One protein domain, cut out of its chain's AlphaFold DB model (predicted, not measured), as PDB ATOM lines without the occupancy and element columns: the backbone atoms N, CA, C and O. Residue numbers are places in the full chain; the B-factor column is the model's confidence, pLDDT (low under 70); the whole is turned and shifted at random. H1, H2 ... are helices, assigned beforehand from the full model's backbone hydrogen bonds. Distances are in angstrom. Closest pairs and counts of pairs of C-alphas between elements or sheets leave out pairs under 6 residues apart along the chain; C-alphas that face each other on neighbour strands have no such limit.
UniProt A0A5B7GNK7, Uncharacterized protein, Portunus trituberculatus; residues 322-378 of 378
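This is residues 322 to 378 of the 378 residues of an uncharacterized protein of Portunus trituberculatus (UniProt A0A5B7GNK7). A long helix, H3, makes the length: residues 360 to 378, of which 360 to 375 belong to H3, stick out as an arm from a small body of H1, residues 338 to 344 of H2 and residues 351 to 359 of H3, while residues 345 to 350, which join H2 to H3, also stand free. H1 stands crosswise to H3, and H2 turns back from H1's end. The 57 printed residues hold H1, H2 and H3 in that order, all helix, with no named strand. The whole is loose, radius of gyration of the C-alphas 14.7 A, spanning 50 by 21 by 18 A.

H1, residues 323 to 335, begins at C-alpha 323 (56.174, 15.310, -5.477) and is 18.7 A long. H2, residues 338 to 346, measures 13.4 A. H3, residues 349 to 375, measures 40.3 A and ends at C-alpha 375 (65.568, 7.240, 21.354).

H1, with residues 329 to 333 alone, touches H2 only at the corner; the closest C-alphas, of His 333 and Thr 339, are 5.7 A apart. H3 is close to H1 but not clearly touching, about perpendicular at 90 degrees, closest C-alphas Lys 326 and Ile 355, 7.2 A. Every O i to N i+4 pair is within hydrogen-bond range in H1 and H3, and 4 of 5 in H2.

The printed part has no cut, and both links are tight. No printed residue is under 70 in pLDDT.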
ATOM      1  N   THR A 322      54.480  15.443 -10.025       90.94
ATOM      2  CA  THR A 322      55.662  15.872  -9.265       90.94
ATOM      3  C   THR A 322      55.362  15.852  -7.762       90.94
ATOM      4  O   THR A 322      54.268  16.224  -7.337       90.94
ATOM      5  N   LEU A 323      56.334  15.449  -6.934       89.06
ATOM      6  CA  LEU A 323      56.174  15.310  -5.477       89.06
ATOM      7  C   LEU A 323      55.638  16.589  -4.801       89.06
ATOM      8  O   LEU A 323      54.793  16.505  -3.913       89.06
ATOM      9  N   LYS A 324      56.023  17.772  -5.300       90.19
ATOM     10  CA  LYS A 324      55.483  19.073  -4.858       90.19
ATOM     11  C   LYS A 324      53.964  19.176  -5.028       90.19
ATOM     12  O   LYS A 324      53.271  19.620  -4.121       90.19
ATOM     13  N   MET A 325      53.439  18.723  -6.166       88.81
ATOM     14  CA  MET A 325      52.006  18.755  -6.460       88.81
ATOM     15  C   MET A 325      51.236  17.748  -5.592       88.81
ATOM     16  O   MET A 325      50.133  18.046  -5.145       88.81
ATOM     17  N   LYS A 326      51.842  16.592  -5.274       90.19
ATOM     18  CA  LYS A 326      51.268  15.628  -4.316       90.19
ATOM     19  C   LYS A 326      51.133  16.237  -2.916       90.19
ATOM     20  O   LYS A 326      50.082  16.099  -2.297       90.19
ATOM     21  N   LEU A 327      52.163  16.935  -2.436       91.38
ATOM     22  CA  LEU A 327      52.139  17.584  -1.122       91.38
ATOM     23  C   LEU A 327      51.161  18.767  -1.065       91.38
ATOM     24  O   LEU A 327      50.428  18.882  -0.084       91.38
ATOM     25  N   ASP A 328      51.083  19.597  -2.112       86.81
ATOM     26  CA  ASP A 328      50.116  20.706  -2.182       86.81
ATOM     27  C   ASP A 328      48.665  20.190  -2.136       86.81
ATOM     28  O   ASP A 328      47.832  20.721  -1.400       86.81
ATOM     29  N   ILE A 329      48.373  19.080  -2.824       87.62
ATOM     30  CA  ILE A 329      47.069  18.402  -2.750       87.62
ATOM     31  C   ILE A 329      46.746  17.957  -1.315       87.62
ATOM     32  O   ILE A 329      45.648  18.228  -0.825       87.62
ATOM     33  N   ILE A 330      47.695  17.319  -0.622       88.06
ATOM     34  CA  ILE A 330      47.509  16.849   0.762       88.06
ATOM     35  C   ILE A 330      47.302  18.034   1.716       88.06
ATOM     36  O   ILE A 330      46.407  18.008   2.566       88.06
ATOM     37  N   HIS A 331      48.090  19.098   1.560       86.69
ATOM     38  CA  HIS A 331      48.009  20.282   2.407       86.69
ATOM     39  C   HIS A 331      46.680  21.030   2.214       86.69
ATOM     40  O   HIS A 331      45.993  21.359   3.186       86.69
ATOM     41  N   ARG A 332      46.251  21.228   0.962       85.44
ATOM     42  CA  ARG A 332      44.943  21.827   0.650       85.44
ATOM     43  C   ARG A 332      43.779  20.946   1.077       85.44
ATOM     44  O   ARG A 332      42.716  21.471   1.401       85.44
ATOM     45  N   HIS A 333      43.952  19.626   1.088       84.00
ATOM     46  CA  HIS A 333      42.930  18.728   1.602       84.00
ATOM     47  C   HIS A 333      42.756  18.871   3.123       84.00
ATOM     48  O   HIS A 333      41.623  19.025   3.583       84.00
ATOM     49  N   LYS A 334      43.855  18.932   3.892       84.00
ATOM     50  CA  LYS A 334      43.804  19.204   5.343       84.00
ATOM     51  C   LYS A 334      43.129  20.541   5.677       84.00
ATOM     52  O   LYS A 334      42.508  20.654   6.728       84.00
ATOM     53  N   ARG A 335      43.221  21.540   4.789       85.12
ATOM     54  CA  ARG A 335      42.672  22.890   5.005       85.12
ATOM     55  C   ARG A 335      41.173  23.038   4.676       85.12
ATOM     56  O   ARG A 335      40.588  24.044   5.063       85.12
ATOM     57  N   GLY A 336      40.516  22.074   4.015       80.81
ATOM     58  CA  GLY A 336      39.057  22.128   3.824       80.81
ATOM     59  C   GLY A 336      38.457  21.170   2.783       80.81
ATOM     60  O   GLY A 336      39.063  20.842   1.769       80.81
ATOM     61  N   LYS A 337      37.196  20.761   3.015       71.06
ATOM     62  CA  LYS A 337      36.443  19.731   2.258       71.06
ATOM     63  C   LYS A 337      36.208  20.022   0.760       71.06
ATOM     64  O   LYS A 337      35.879  19.098   0.022       71.06
ATOM     65  N   LYS A 338      36.391  21.256   0.275       83.00
ATOM     66  CA  LYS A 338      36.115  21.624  -1.134       83.00
ATOM     67  C   LYS A 338      37.132  21.065  -2.136       83.00
ATOM     68  O   LYS A 338      36.793  20.850  -3.296       83.00
ATOM     69  N   THR A 339      38.356  20.781  -1.698       72.00
ATOM     70  CA  THR A 339      39.456  20.399  -2.594       72.00
ATOM     71  C   THR A 339      39.276  19.002  -3.197       72.00
ATOM     72  O   THR A 339      39.711  18.763  -4.320       72.00
ATOM     73  N   ILE A 340      38.581  18.091  -2.498       79.94
ATOM     74  CA  ILE A 340      38.303  16.736  -3.005       79.94
ATOM     75  C   ILE A 340      37.378  16.789  -4.225       79.94
ATOM     76  O   ILE A 340      37.636  16.096  -5.202       79.94
ATOM     77  N   ALA A 341      36.343  17.637  -4.199       79.06
ATOM     78  CA  ALA A 341      35.400  17.761  -5.310       79.06
ATOM     79  C   ALA A 341      36.092  18.272  -6.585       79.06
ATOM     80  O   ALA A 341      35.898  17.710  -7.656       79.06
ATOM     81  N   MET A 342      36.977  19.268  -6.462       81.56
ATOM     82  CA  MET A 342      37.780  19.742  -7.598       81.56
ATOM     83  C   MET A 342      38.773  18.688  -8.099       81.56
ATOM     84  O   MET A 342      38.954  18.522  -9.304       81.56
ATOM     85  N   LEU A 343      39.416  17.941  -7.200       82.94
ATOM     86  CA  LEU A 343      40.334  16.878  -7.611       82.94
ATOM     87  C   LEU A 343      39.607  15.741  -8.324       82.94
ATOM     88  O   LEU A 343      40.134  15.238  -9.308       82.94
ATOM     89  N   ALA A 344      38.394  15.394  -7.890       80.31
ATOM     90  CA  ALA A 344      37.561  14.394  -8.552       80.31
ATOM     91  C   ALA A 344      37.143  14.809  -9.974       80.31
ATOM     92  O   ALA A 344      36.941  13.942 -10.817       80.31
ATOM     93  N   THR A 345      37.051  16.114 -10.264       85.62
ATOM     94  CA  THR A 345      36.758  16.595 -11.628       85.62
ATOM     95  C   THR A 345      37.958  16.550 -12.575       85.62
ATOM     96  O   THR A 345      37.770  16.437 -13.780       85.62
ATOM     97  N   ILE A 346      39.188  16.640 -12.057       89.19
ATOM     98  CA  ILE A 346      40.406  16.744 -12.883       89.19
ATOM     99  C   ILE A 346      41.143  15.404 -12.963       89.19
ATOM    100  O   ILE A 346      41.767  15.085 -13.975       89.19
ATOM    101  N   LEU A 347      41.108  14.621 -11.885       90.44
ATOM    102  CA  LEU A 347      41.849  13.376 -11.760       90.44
ATOM    103  C   LEU A 347      40.900  12.176 -11.735       90.44
ATOM    104  O   LEU A 347      39.884  12.209 -11.043       90.44
ATOM    105  N   PRO A 348      41.270  11.068 -12.401       89.00
ATOM    106  CA  PRO A 348      40.546   9.814 -12.275       89.00
ATOM    107  C   PRO A 348      40.427   9.387 -10.801       89.00
ATOM    108  O   PRO A 348      41.419   9.489 -10.066       89.00
ATOM    109  N   PRO A 349      39.279   8.832 -10.368       82.62
ATOM    110  CA  PRO A 349      39.055   8.414  -8.978       82.62
ATOM    111  C   PRO A 349      40.152   7.491  -8.419       82.62
ATOM    112  O   PRO A 349      40.561   7.618  -7.264       82.62
ATOM    113  N   PHE A 350      40.705   6.610  -9.262       86.94
ATOM    114  CA  PHE A 350      41.820   5.721  -8.916       86.94
ATOM    115  C   PHE A 350      43.092   6.491  -8.498       86.94
ATOM    116  O   PHE A 350      43.777   6.104  -7.546       86.94
ATOM    117  N   THR A 351      43.399   7.599  -9.178       85.12
ATOM    118  CA  THR A 351      44.573   8.435  -8.896       85.12
ATOM    119  C   THR A 351      44.404   9.159  -7.565       85.12
ATOM    120  O   THR A 351      45.345   9.265  -6.781       85.12
ATOM    121  N   VAL A 352      43.186   9.619  -7.275       85.56
ATOM    122  CA  VAL A 352      42.862  10.246  -5.991       85.56
ATOM    123  C   VAL A 352      43.026   9.222  -4.862       85.56
ATOM    124  O   VAL A 352      43.752   9.485  -3.904       85.56
ATOM    125  N   SER A 353      42.463   8.018  -5.009       86.19
ATOM    126  CA  SER A 353      42.579   6.942  -4.010       86.19
ATOM    127  C   SER A 353      44.033   6.548  -3.716       86.19
ATOM    128  O   SER A 353      44.418   6.394  -2.556       86.19
ATOM    129  N   THR A 354      44.875   6.441  -4.748       87.94
ATOM    130  CA  THR A 354      46.299   6.104  -4.574       87.94
ATOM    131  C   THR A 354      47.087   7.211  -3.872       87.94
ATOM    132  O   THR A 354      47.921   6.901  -3.020       87.94
ATOM    133  N   ILE A 355      46.800   8.489  -4.149       87.44
ATOM    134  CA  ILE A 355      47.408   9.616  -3.420       87.44
ATOM    135  C   ILE A 355      47.028   9.559  -1.937       87.44
ATOM    136  O   ILE A 355      47.908   9.661  -1.081       87.44
ATOM    137  N   PHE A 356      45.752   9.324  -1.629       86.00
ATOM    138  CA  PHE A 356      45.272   9.225  -0.251       86.00
ATOM    139  C   PHE A 356      45.914   8.071   0.519       86.00
ATOM    140  O   PHE A 356      46.465   8.296   1.594       86.00
ATOM    141  N   LYS A 357      45.967   6.870  -0.067       87.94
ATOM    142  CA  LYS A 357      46.662   5.725   0.545       87.94
ATOM    143  C   LYS A 357      48.148   6.000   0.790       87.94
ATOM    144  O   LYS A 357      48.701   5.579   1.801       87.94
ATOM    145  N   SER A 358      48.807   6.721  -0.121       88.88
ATOM    146  CA  SER A 358      50.219   7.074   0.060       88.88
ATOM    147  C   SER A 358      50.443   8.098   1.179       88.88
ATOM    148  O   SER A 358      51.484   8.058   1.826       88.88
ATOM    149  N   ALA A 359      49.472   8.973   1.455       86.50
ATOM    150  CA  ALA A 359      49.581   9.969   2.519       86.50
ATOM    151  C   ALA A 359      49.606   9.323   3.914       86.50
ATOM    152  O   ALA A 359      50.397   9.737   4.764       86.50
ATOM    153  N   ASP A 360      48.807   8.275   4.126       82.75
ATOM    154  CA  ASP A 360      48.815   7.515   5.381       82.75
ATOM    155  C   ASP A 360      50.149   6.789   5.595       82.75
ATOM    156  O   ASP A 360      50.687   6.781   6.703       82.75
ATOM    157  N   SER A 361      50.729   6.253   4.516       88.06
ATOM    158  CA  SER A 361      52.058   5.629   4.546       88.06
ATOM    159  C   SER A 361      53.163   6.637   4.895       88.06
ATOM    160  O   SER A 361      54.002   6.371   5.755       88.06
ATOM    161  N   ILE A 362      53.120   7.841   4.312       87.06
ATOM    162  CA  ILE A 362      54.086   8.911   4.617       87.06
ATOM    163  C   ILE A 362      53.967   9.357   6.078       87.06
ATOM    164  O   ILE A 362      54.984   9.525   6.747       87.06
ATOM    165  N   LYS A 363      52.743   9.497   6.604       87.75
ATOM    166  CA  LYS A 363      52.533   9.858   8.013       87.75
ATOM    167  C   LYS A 363      53.149   8.819   8.959       87.75
ATOM    168  O   LYS A 363      53.755   9.188   9.959       87.75
ATOM    169  N   LYS A 364      53.022   7.530   8.633       88.31
ATOM    170  CA  LYS A 364      53.604   6.444   9.434       88.31
ATOM    171  C   LYS A 364      55.130   6.442   9.409       88.31
ATOM    172  O   LYS A 364      55.741   6.201  10.444       88.31
ATOM    173  N   ALA A 365      55.728   6.763   8.265       89.81
ATOM    174  CA  ALA A 365      57.176   6.902   8.158       89.81
ATOM    175  C   ALA A 365      57.712   8.046   9.046       89.81
ATOM    176  O   ALA A 365      58.733   7.884   9.715       89.81
ATOM    177  N   ASP A 366      56.997   9.170   9.111       91.25
ATOM    178  CA  ASP A 366      57.398  10.340   9.906       91.25
ATOM    179  C   ASP A 366      57.341  10.071  11.426       91.25
ATOM    180  O   ASP A 366      58.237  10.458  12.183       91.25
ATOM    181  N   GLU A 367      56.342   9.302  11.877       91.75
ATOM    182  CA  GLU A 367      56.238   8.824  13.266       91.75
ATOM    183  C   GLU A 367      57.425   7.914  13.640       91.75
ATOM    184  O   GLU A 367      58.024   8.080  14.708       91.75
ATOM    185  N   THR A 368      57.829   6.995  12.752       92.75
ATOM    186  CA  THR A 368      58.995   6.128  13.004       92.75
ATOM    187  C   THR A 368      60.301   6.910  13.096       92.75
ATOM    188  O   THR A 368      61.093   6.653  14.005       92.75
ATOM    189  N   VAL A 369      60.514   7.899  12.224       91.81
ATOM    190  CA  VAL A 369      61.717   8.748  12.270       91.81
ATOM    191  C   VAL A 369      61.747   9.570  13.561       91.81
ATOM    192  O   VAL A 369      62.786   9.634  14.220       91.81
ATOM    193  N   SER A 370      60.601  10.116  13.975       90.75
ATOM    194  CA  SER A 370      60.478  10.871  15.229       90.75
ATOM    195  C   SER A 370      60.797  10.006  16.456       90.75
ATOM    196  O   SER A 370      61.530  10.437  17.346       90.75
ATOM    197  N   SER A 371      60.324   8.753  16.483       90.38
ATOM    198  CA  SER A 371      60.611   7.811  17.578       90.38
ATOM    199  C   SER A 371      62.090   7.409  17.650       90.38
ATOM    200  O   SER A 371      62.654   7.303  18.740       90.38
ATOM    201  N   LEU A 372      62.742   7.241  16.494       91.31
ATOM    202  CA  LEU A 372      64.169   6.933  16.420       91.31
ATOM    203  C   LEU A 372      65.026   8.111  16.880       91.31
ATOM    204  O   LEU A 372      66.038   7.894  17.544       91.31
ATOM    205  N   GLN A 373      64.624   9.347  16.572       89.12
ATOM    206  CA  GLN A 373      65.318  10.525  17.091       89.12
ATOM    207  C   GLN A 373      65.145  10.679  18.601       89.12
ATOM    208  O   GLN A 373      66.136  10.916  19.285       89.12
ATOM    209  N   ALA A 374      63.935  10.470  19.131       89.12
ATOM    210  CA  ALA A 374      63.690  10.521  20.573       89.12
ATOM    211  C   ALA A 374      64.547   9.498  21.338       89.12
ATOM    212  O   ALA A 374      65.098   9.813  22.387       89.12
ATOM    213  N   LYS A 375      64.734   8.299  20.770       93.12
ATOM    214  CA  LYS A 375      65.568   7.240  21.354       93.12
ATOM    215  C   LYS A 375      67.072   7.542  21.325       93.12
ATOM    216  O   LYS A 375      67.819   6.905  22.052       93.12
ATOM    217  N   ARG A 376      67.533   8.474  20.485       89.69
ATOM    218  CA  ARG A 376      68.964   8.799  20.341       89.69
ATOM    219  C   ARG A 376      69.462   9.836  21.356       89.69
ATOM    220  O   ARG A 376      70.657  10.094  21.391       89.69
ATOM    221  N   ILE A 377      68.558  10.464  22.111       92.88
ATOM    222  CA  ILE A 377      68.871  11.579  23.027       92.88
ATOM    223  C   ILE A 377      68.914  11.122  24.503       92.88
ATOM    224  O   ILE A 377      69.434  11.842  25.349       92.88
ATOM    225  N   THR A 378      68.423   9.920  24.804       77.31
ATOM    226  CA  THR A 378      68.628   9.188  26.072       77.31
ATOM    227  C   THR A 378      69.759   8.195  25.934       77.31
ATOM    228  O   THR A 378      70.551   8.089  26.892       77.31
TER     229      THR A 378